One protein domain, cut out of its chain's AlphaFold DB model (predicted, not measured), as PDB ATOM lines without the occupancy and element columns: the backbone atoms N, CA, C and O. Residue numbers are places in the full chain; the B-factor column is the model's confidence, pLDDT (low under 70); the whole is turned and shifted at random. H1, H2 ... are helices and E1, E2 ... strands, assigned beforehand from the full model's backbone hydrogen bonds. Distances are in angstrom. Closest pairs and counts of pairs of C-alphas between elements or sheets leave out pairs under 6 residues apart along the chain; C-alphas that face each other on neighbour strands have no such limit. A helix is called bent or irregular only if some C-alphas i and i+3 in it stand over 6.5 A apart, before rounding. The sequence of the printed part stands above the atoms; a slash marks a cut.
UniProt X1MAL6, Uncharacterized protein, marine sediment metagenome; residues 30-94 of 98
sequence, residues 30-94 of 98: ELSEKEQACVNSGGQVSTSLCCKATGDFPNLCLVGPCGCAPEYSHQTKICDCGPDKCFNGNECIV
ATOM      1  N   GLU A  30     192.386 165.834 250.213       57.31
ATOM      2  CA  GLU A  30     193.769 165.716 249.693       57.31
ATOM      3  C   GLU A  30     194.504 167.071 249.644       57.31
ATOM      4  O   GLU A  30     195.692 167.171 249.965       57.31
ATOM      5  N   LEU A  31     193.795 168.147 249.277       64.44
ATOM      6  CA  LEU A  31     194.350 169.502 249.319       64.44
ATOM      7  C   LEU A  31     194.683 169.898 250.761       64.44
ATOM      8  O   LEU A  31     195.746 170.461 251.013       64.44
ATOM      9  N   SER A  32     193.791 169.566 251.700       77.69
ATOM     10  CA  SER A  32     194.009 169.792 253.128       77.69
ATOM     11  C   SER A  32     195.180 168.971 253.670       77.69
ATOM     12  O   SER A  32     195.905 169.469 254.527       77.69
ATOM     13  N   GLU A  33     195.392 167.744 253.196       90.56
ATOM     14  CA  GLU A  33     196.482 166.882 253.658       90.56
ATOM     15  C   GLU A  33     197.846 167.439 253.261       90.56
ATOM     16  O   GLU A  33     198.711 167.594 254.123       90.56
ATOM     17  N   LYS A  34     198.046 167.809 251.989       92.88
ATOM     18  CA  LYS A  34     199.323 168.397 251.546       92.88
ATOM     19  C   LYS A  34     199.570 169.780 252.131       92.88
ATOM     20  O   LYS A  34     200.709 170.109 252.467       92.88
ATOM     21  N   GLU A  35     198.512 170.569 252.293       94.12
ATOM     22  CA  GLU A  35     198.573 171.850 252.992       94.12
ATOM     23  C   GLU A  35     199.043 171.656 254.440       94.12
ATOM     24  O   GLU A  35     199.992 172.303 254.887       94.12
ATOM     25  N   GLN A  36     198.453 170.695 255.153       95.06
ATOM     26  CA  GLN A  36     198.845 170.370 256.519       95.06
ATOM     27  C   GLN A  36     200.263 169.794 256.588       95.06
ATOM     28  O   GLN A  36     201.012 170.109 257.511       95.06
ATOM     29  N   ALA A  37     200.659 168.982 255.611       95.44
ATOM     30  CA  ALA A  37     201.994 168.406 255.533       95.44
ATOM     31  C   ALA A  37     203.070 169.490 255.315       95.44
ATOM     32  O   ALA A  37     204.131 169.461 255.951       95.44
ATOM     33  N   CYS A  38     202.764 170.515 254.513       96.75
ATOM     34  CA  CYS A  38     203.598 171.708 254.391       96.75
ATOM     35  C   CYS A  38     203.825 172.384 255.750       96.75
ATOM     36  O   CYS A  38     204.967 172.554 256.178       96.75
ATOM     37  N   VAL A  39     202.743 172.695 256.469       96.62
ATOM     38  CA  VAL A  39     202.818 173.360 257.779       96.62
ATOM     39  C   VAL A  39     203.550 172.489 258.808       96.62
ATOM     40  O   VAL A  39     204.415 172.978 259.533       96.62
ATOM     41  N   ASN A  40     203.257 171.186 258.849       96.50
ATOM     42  CA  ASN A  40     203.861 170.245 259.798       96.50
ATOM     43  C   ASN A  40     205.367 170.065 259.582       96.50
ATOM     44  O   ASN A  40     206.098 169.833 260.542       96.50
ATOM     45  N   SER A  41     205.837 170.187 258.340       96.25
ATOM     46  CA  SER A  41     207.266 170.120 258.011       96.25
ATOM     47  C   SER A  41     208.006 171.452 258.207       96.25
ATOM     48  O   SER A  41     209.207 171.543 257.941       96.25
ATOM     49  N   GLY A  42     207.314 172.474 258.722       95.31
ATOM     50  CA  GLY A  42     207.866 173.800 258.997       95.31
ATOM     51  C   GLY A  42     207.892 174.728 257.784       95.31
ATOM     52  O   GLY A  42     208.540 175.772 257.846       95.31
ATOM     53  N   GLY A  43     207.220 174.355 256.693       96.06
ATOM     54  CA  GLY A  43     207.015 175.212 255.534       96.06
ATOM     55  C   GLY A  43     205.838 176.175 255.711       96.06
ATOM     56  O   GLY A  43     205.013 176.047 256.618       96.06
ATOM     57  N   GLN A  44     205.752 177.149 254.811       97.12
ATOM     58  CA  GLN A  44     204.661 178.109 254.725       97.12
ATOM     59  C   GLN A  44     203.871 177.898 253.433       97.12
ATOM     60  O   GLN A  44     204.430 177.810 252.342       97.12
ATOM     61  N   VAL A  45     202.544 177.866 253.550       96.44
ATOM     62  CA  VAL A  45     201.659 177.868 252.382       96.44
ATOM     63  C   VAL A  45     201.784 179.220 251.683       96.44
ATOM     64  O   VAL A  45     201.526 180.263 252.284       96.44
ATOM     65  N   SER A  46     202.172 179.195 250.414       96.12
ATOM     66  CA  SER A  46     202.332 180.380 249.571       96.12
ATOM     67  C   SER A  46     201.719 180.130 248.193       96.12
ATOM     68  O   SER A  46     201.197 179.047 247.927       96.12
ATOM     69  N   THR A  47     201.754 181.116 247.302       95.56
ATOM     70  CA  THR A  47     201.320 180.951 245.910       95.56
ATOM     71  C   THR A  47     202.426 181.333 244.940       95.56
ATOM     72  O   THR A  47     203.205 182.255 245.183       95.56
ATOM     73  N   SER A  48     202.506 180.612 243.823       94.44
ATOM     74  CA  SER A  48     203.465 180.885 242.753       94.44
ATOM     75  C   SER A  48     202.854 180.607 241.381       94.44
ATOM     76  O   SER A  48     201.820 179.946 241.273       94.44
ATOM     77  N   LEU A  49     203.479 181.132 240.325       95.31
ATOM     78  CA  LEU A  49     203.105 180.817 238.949       95.31
ATOM     79  C   LEU A  49     203.716 179.474 238.556       95.31
ATOM     80  O   LEU A  49     204.922 179.378 238.331       95.31
ATOM     81  N   CYS A  50     202.875 178.450 238.445       95.62
ATOM     82  CA  CYS A  50     203.291 177.113 238.046       95.62
ATOM     83  C   CYS A  50     202.615 176.678 236.748       95.62
ATOM     84  O   CYS A  50     201.649 177.289 236.300       95.62
ATOM     85  N   CYS A  51     203.157 175.662 236.077       95.44
ATOM     86  CA  CYS A  51     202.635 175.180 234.798       95.44
ATOM     87  C   CYS A  51     201.147 174.809 234.902       95.44
ATOM     88  O   CYS A  51     200.719 174.252 235.905       95.44
ATOM     89  N   LYS A  52     200.350 175.043 233.850       93.75
ATOM     90  CA  LYS A  52     198.898 174.743 233.833       93.75
ATOM     91  C   LYS A  52     198.521 173.303 234.212       93.75
ATOM     92  O   LYS A  52     197.432 173.083 234.720       93.75
ATOM     93  N   ALA A  53     199.398 172.336 233.949       91.12
ATOM     94  CA  ALA A  53     199.184 170.930 234.305       91.12
ATOM     95  C   ALA A  53     199.497 170.613 235.782       91.12
ATOM     96  O   ALA A  53     199.204 169.517 236.252       91.12
ATOM     97  N   THR A  54     200.119 171.547 236.499       92.25
ATOM     98  CA  THR A  54     200.563 171.378 237.879       92.25
ATOM     99  C   THR A  54     199.409 171.660 238.838       92.25
ATOM    100  O   THR A  54     198.793 172.724 238.768       92.25
ATOM    101  N   GLY A  55     199.131 170.707 239.731       91.31
ATOM    102  CA  GLY A  55     198.201 170.891 240.847       91.31
ATOM    103  C   GLY A  55     198.848 171.574 242.055       91.31
ATOM    104  O   GLY A  55     200.057 171.797 242.081       91.31
ATOM    105  N   ASP A  56     198.035 171.875 243.066       93.50
ATOM    106  CA  ASP A  56     198.497 172.479 244.317       93.50
ATOM    107  C   ASP A  56     199.472 171.570 245.083       93.50
ATOM    108  O   ASP A  56     199.397 170.338 245.037       93.50
ATOM    109  N   PHE A  57     200.392 172.209 245.805       94.69
ATOM    110  CA  PHE A  57     201.484 171.586 246.554       94.69
ATOM    111  C   PHE A  57     202.325 170.611 245.706       94.69
ATOM    112  O   PHE A  57     202.479 169.435 246.066       94.69
ATOM    113  N   PRO A  58     202.878 171.070 244.562       94.44
ATOM    114  CA  PRO A  58     203.734 170.235 243.733       94.44
ATOM    115  C   PRO A  58     205.064 169.931 244.424       94.44
ATOM    116  O   PRO A  58     205.505 170.654 245.317       94.44
ATOM    117  N   ASN A  59     205.742 168.879 243.963       94.00
ATOM    118  CA  ASN A  59     207.106 168.584 244.385       94.00
ATOM    119  C   ASN A  59     208.070 169.634 243.802       94.00
ATOM    120  O   ASN A  59     208.442 169.557 242.635       94.00
ATOM    121  N   LEU A  60     208.481 170.597 244.624       93.62
ATOM    122  CA  LEU A  60     209.412 171.669 244.268       93.62
ATOM    123  C   LEU A  60     210.883 171.233 244.287       93.62
ATOM    124  O   LEU A  60     211.749 172.013 243.903       93.62
ATOM    125  N   CYS A  61     211.183 170.014 244.739       92.94
ATOM    126  CA  CYS A  61     212.527 169.444 244.638       92.94
ATOM    127  C   CYS A  61     212.863 168.995 243.213       92.94
ATOM    128  O   CYS A  61     214.031 168.810 242.879       92.94
ATOM    129  N   LEU A  62     211.845 168.803 242.371       88.75
ATOM    130  CA  LEU A  62     212.019 168.481 240.963       88.75
ATOM    131  C   LEU A  62     212.056 169.764 240.132       88.75
ATOM    132  O   LEU A  62     211.286 170.698 240.349       88.75
ATOM    133  N   VAL A  63     212.924 169.788 239.124       82.56
ATOM    134  CA  VAL A  63     212.919 170.857 238.121       82.56
ATOM    135  C   VAL A  63     211.674 170.709 237.248       82.56
ATOM    136  O   VAL A  63     211.377 169.620 236.762       82.56
ATOM    137  N   GLY A  64     210.974 171.818 237.003       79.38
ATOM    138  CA  GLY A  64     209.904 171.879 236.004       79.38
ATOM    139  C   GLY A  64     208.484 172.246 236.455       79.38
ATOM    140  O   GLY A  64     207.794 172.829 235.621       79.38
ATOM    141  N   PRO A  65     208.006 172.029 237.698       87.19
ATOM    142  CA  PRO A  65     206.591 172.260 238.011       87.19
ATOM    143  C   PRO A  65     206.186 173.730 237.880       87.19
ATOM    144  O   PRO A  65     205.038 174.016 237.533       87.19
ATOM    145  N   CYS A  66     207.135 174.646 238.095       91.19
ATOM    146  CA  CYS A  66     206.938 176.089 237.977       91.19
ATOM    147  C   CYS A  66     207.923 176.756 237.001       91.19
ATOM    148  O   CYS A  66     208.217 177.939 237.114       91.19
ATOM    149  N   GLY A  67     208.443 175.988 236.034       89.88
ATOM    150  CA  GLY A  67     209.402 176.465 235.028       89.88
ATOM    151  C   GLY A  67     208.787 176.865 233.680       89.88
ATOM    152  O   GLY A  67     209.522 177.099 232.725       89.88
ATOM    153  N   CYS A  68     207.457 176.890 233.561       91.50
ATOM    154  CA  CYS A  68     206.772 177.219 232.309       91.50
ATOM    155  C   CYS A  68     206.744 178.725 232.025       91.50
ATOM    156  O   CYS A  68     206.773 179.546 232.939       91.50
ATOM    157  N   ALA A  69     206.608 179.090 230.745       93.19
ATOM    158  CA  ALA A  69     206.386 180.480 230.355       93.19
ATOM    159  C   ALA A  69     205.082 181.035 230.974       93.19
ATOM    160  O   ALA A  69     204.126 180.267 231.149       93.19
ATOM    161  N   PRO A  70     204.995 182.353 231.250       91.06
ATOM    162  CA  PRO A  70     203.847 182.956 231.932       91.06
ATOM    163  C   PRO A  70     202.490 182.636 231.285       91.06
ATOM    164  O   PRO A  70     201.529 182.323 231.984       91.06
ATOM    165  N   GLU A  71     202.416 182.617 229.953       95.50
ATOM    166  CA  GLU A  71     201.204 182.282 229.182       95.50
ATOM    167  C   GLU A  71     200.709 180.827 229.356       95.50
ATOM    168  O   GLU A  71     199.528 180.517 229.145       95.50
ATOM    169  N   TYR A  72     201.596 179.933 229.799       93.62
ATOM    170  CA  TYR A  72     201.316 178.529 230.115       93.62
ATOM    171  C   TYR A  72     201.367 178.241 231.619       93.62
ATOM    172  O   TYR A  72     201.385 177.077 232.024       93.62
ATOM    173  N   SER A  73     201.350 179.293 232.438       96.19
ATOM    174  CA  SER A  73     201.339 179.205 233.894       96.19
ATOM    175  C   SER A  73     199.997 179.639 234.492       96.19
ATOM    176  O   SER A  73     199.164 180.252 233.817       96.19
ATOM    177  N   HIS A  74     199.766 179.282 235.752       95.75
ATOM    178  CA  HIS A  74     198.633 179.712 236.565       95.75
ATOM    179  C   HIS A  74     199.057 179.846 238.031       95.75
ATOM    180  O   HIS A  74     200.110 179.345 238.422       95.75
ATOM    181  N   GLN A  75     198.266 180.563 238.831       95.69
ATOM    182  CA  GLN A  75     198.496 180.676 240.274       95.69
ATOM    183  C   GLN A  75     198.227 179.324 240.937       95.69
ATOM    184  O   GLN A  75     197.121 178.801 240.850       95.69
ATOM    185  N   THR A  76     199.229 178.782 241.612       94.56
ATOM    186  CA  THR A  76     199.181 177.473 242.270       94.56
ATOM    187  C   THR A  76     199.632 177.630 243.713       94.56
ATOM    188  O   THR A  76     200.609 178.341 243.977       94.56
ATOM    189  N   LYS A  77     198.943 176.977 244.653       95.75
ATOM    190  CA  LYS A  77     199.427 176.899 246.033       95.75
ATOM    191  C   LYS A  77     200.692 176.057 246.069       95.75
ATOM    192  O   LYS A  77     200.749 174.966 245.506       95.75
ATOM    193  N   ILE A  78     201.706 176.547 246.759       95.88
ATOM    194  CA  ILE A  78     202.979 175.866 246.944       95.88
ATOM    195  C   ILE A  78     203.330 175.808 248.427       95.88
ATOM    196  O   ILE A  78     202.784 176.558 249.238       95.88
ATOM    197  N   CYS A  79     204.270 174.931 248.767       97.00
ATOM    198  CA  CYS A  79     204.888 174.927 250.081       97.00
ATOM    199  C   CYS A  79     206.262 175.595 250.014       97.00
ATOM    200  O   CYS A  79     207.191 175.049 249.418       97.00
ATOM    201  N   ASP A  80     206.383 176.776 250.610       96.56
ATOM    202  CA  ASP A  80     207.655 177.467 250.780       96.56
ATOM    203  C   ASP A  80     208.395 176.890 251.994       96.56
ATOM    204  O   ASP A  80     208.007 177.100 253.142       96.56
ATOM    205  N   CYS A  81     209.461 176.137 251.735       96.50
ATOM    206  CA  CYS A  81     210.284 175.507 252.766       96.50
ATOM    207  C   CYS A  81     211.430 176.400 253.271       96.50
ATOM    208  O   CYS A  81     212.248 175.945 254.078       96.50
ATOM    209  N   GLY A  82     211.507 177.648 252.801       93.50
ATOM    210  CA  GLY A  82     212.620 178.545 253.067       93.50
ATOM    211  C   GLY A  82     213.882 178.201 252.263       93.50
ATOM    212  O   GLY A  82     213.862 177.356 251.364       93.50
ATOM    213  N   PRO A  83     215.007 178.874 252.560       89.38
ATOM    214  CA  PRO A  83     216.250 178.677 251.824       89.38
ATOM    215  C   PRO A  83     216.804 177.257 252.012       89.38
ATOM    216  O   PRO A  83     216.657 176.653 253.073       89.38
ATOM    217  N   ASP A  84     217.479 176.748 250.977       89.19
ATOM    218  CA  ASP A  84     218.175 175.449 250.952       89.19
ATOM    219  C   ASP A  84     217.296 174.196 251.126       89.19
ATOM    220  O   ASP A  84     217.821 173.082 251.191       89.19
ATOM    221  N   LYS A  85     215.971 174.354 251.166       94.50
ATOM    222  CA  LYS A  85     215.008 173.256 251.251       94.50
ATOM    223  C   LYS A  85     213.995 173.325 250.122       94.50
ATOM    224  O   LYS A  85     213.784 174.362 249.502       94.50
ATOM    225  N   CYS A  86     213.339 172.206 249.881       94.94
ATOM    226  CA  CYS A  86     212.264 172.090 248.912       94.94
ATOM    227  C   CYS A  86     211.189 171.148 249.446       94.94
ATOM    228  O   CYS A  86     211.457 170.276 250.273       94.94
ATOM    229  N   PHE A  87     209.963 171.324 248.969       96.12
ATOM    230  CA  PHE A  87     208.862 170.439 249.312       96.12
ATOM    231  C   PHE A  87     208.839 169.249 248.357       96.12
ATOM    232  O   PHE A  87     208.739 169.445 247.147       96.12
ATOM    233  N   ASN A  88     208.900 168.020 248.868       94.69
ATOM    234  CA  ASN A  88     208.884 166.816 248.027       94.69
ATOM    235  C   ASN A  88     207.464 166.330 247.654       94.69
ATOM    236  O   ASN A  88     207.323 165.334 246.946       94.69
ATOM    237  N   GLY A  89     206.419 167.033 248.106       92.69
ATOM    238  CA  GLY A  89     205.014 166.618 247.998       92.69
ATOM    239  C   GLY A  89     204.395 166.204 249.338       92.69
ATOM    240  O   GLY A  89     203.169 166.193 249.454       92.69
ATOM    241  N   ASN A  90     205.231 165.930 250.342       94.56
ATOM    242  CA  ASN A  90     204.832 165.495 251.678       94.56
ATOM    243  C   ASN A  90     205.546 166.283 252.786       94.56
ATOM    244  O   ASN A  90     204.948 166.564 253.816       94.56
ATOM    245  N   GLU A  91     206.805 166.668 252.604       96.44
ATOM    246  CA  GLU A  91     207.579 167.374 253.622       96.44
ATOM    247  C   GLU A  91     208.681 168.253 253.013       96.44
ATOM    248  O   GLU A  91     209.122 168.059 251.874       96.44
ATOM    249  N   CYS A  92     209.124 169.237 253.791       96.94
ATOM    250  CA  CYS A  92     210.285 170.064 253.502       96.94
ATOM    251  C   CYS A  92     211.596 169.319 253.783       96.94
ATOM    252  O   CYS A  92     211.974 169.118 254.938       96.94
ATOM    253  N   ILE A  93     212.333 168.988 252.723       95.81
ATOM    254  CA  ILE A  93     213.615 168.276 252.786       95.81
ATOM    255  C   ILE A  93     214.773 169.138 252.283       95.81
ATOM    256  O   ILE A  93     214.572 170.120 251.569       95.81
ATOM    257  N   VAL A  94     215.997 168.735 252.623       93.88
ATOM    258  CA  VAL A  94     217.209 169.221 251.951       93.88
ATOM    259  C   VAL A  94     217.429 168.345 250.710       93.88
ATOM    260  O   VAL A  94     217.543 167.129 250.868       93.88
TER     261      VAL A  94
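Overview. This is residues 30 to 94 of the 98 residues of an uncharacterized protein of marine sediment metagenome (UniProt X1MAL6). A narrow, bent ribbon of two antiparallel strands, the hairpin E1 and E2, runs along the longest axis, with one helix, H1, at the end where E1 begins and E2 ends. The long loop of residues 52 to 72 folds back over one face of this ribbon around residues 54 to 58, and the last stretch, residues 81 to 94, turns back beside H1 with a short antiparallel pairing of residues 86 to 87 with 92 to 93. The 65 printed residues hold one named helix and two named strands in the order H1, E1, E2; the class is mixed, helices and strands, with under half of the residues in named elements. The whole is compact, with a radius of gyration of the C-alphas of 11.0 A, and spans 33 by 25 by 15 A.

Arrangement. H1, residues 30 to 40, has every O i to N i+4 pair within hydrogen-bond range. Its closest C-alphas to E1, residues 44 to 51, are those of Cys 38 and Gln 44, 6.5 A apart. Its closest to E2, residues 73 to 80, are those of Cys 38 and Cys 79, 5.5 A apart. E1 and E2 form an antiparallel hairpin, their directions at 151 degrees, with N 44 and O 80 at 2.8 A and N 50 and O 74 at 2.9 A, both within hydrogen-bond range. E1 bends by 56 degrees at residue 48 and E2 by 64 degrees at residue 77.

Along the chain. H1 begins at C-alpha 30 (193.769, 165.716, 249.693) and measures 15.0 A from first to last C-alpha. E1 measures 20.2 A and begins at C-alpha 44 (204.661, 178.109, 254.725). E2 measures 18.1 A and ends at C-alpha 80 (207.655, 177.467, 250.780).

Size, cuts and confidence. The two C-alphas farthest apart, those of Asn 40 and Glu 71, are 33.0 A apart. The printed part has no cut. The link from H1 to E1 is tight, with 3 residues, and that from E1 to E2 is long, with 21. The mean pLDDT of the printed part is 92.5, and residues 30 to 31 are under 70.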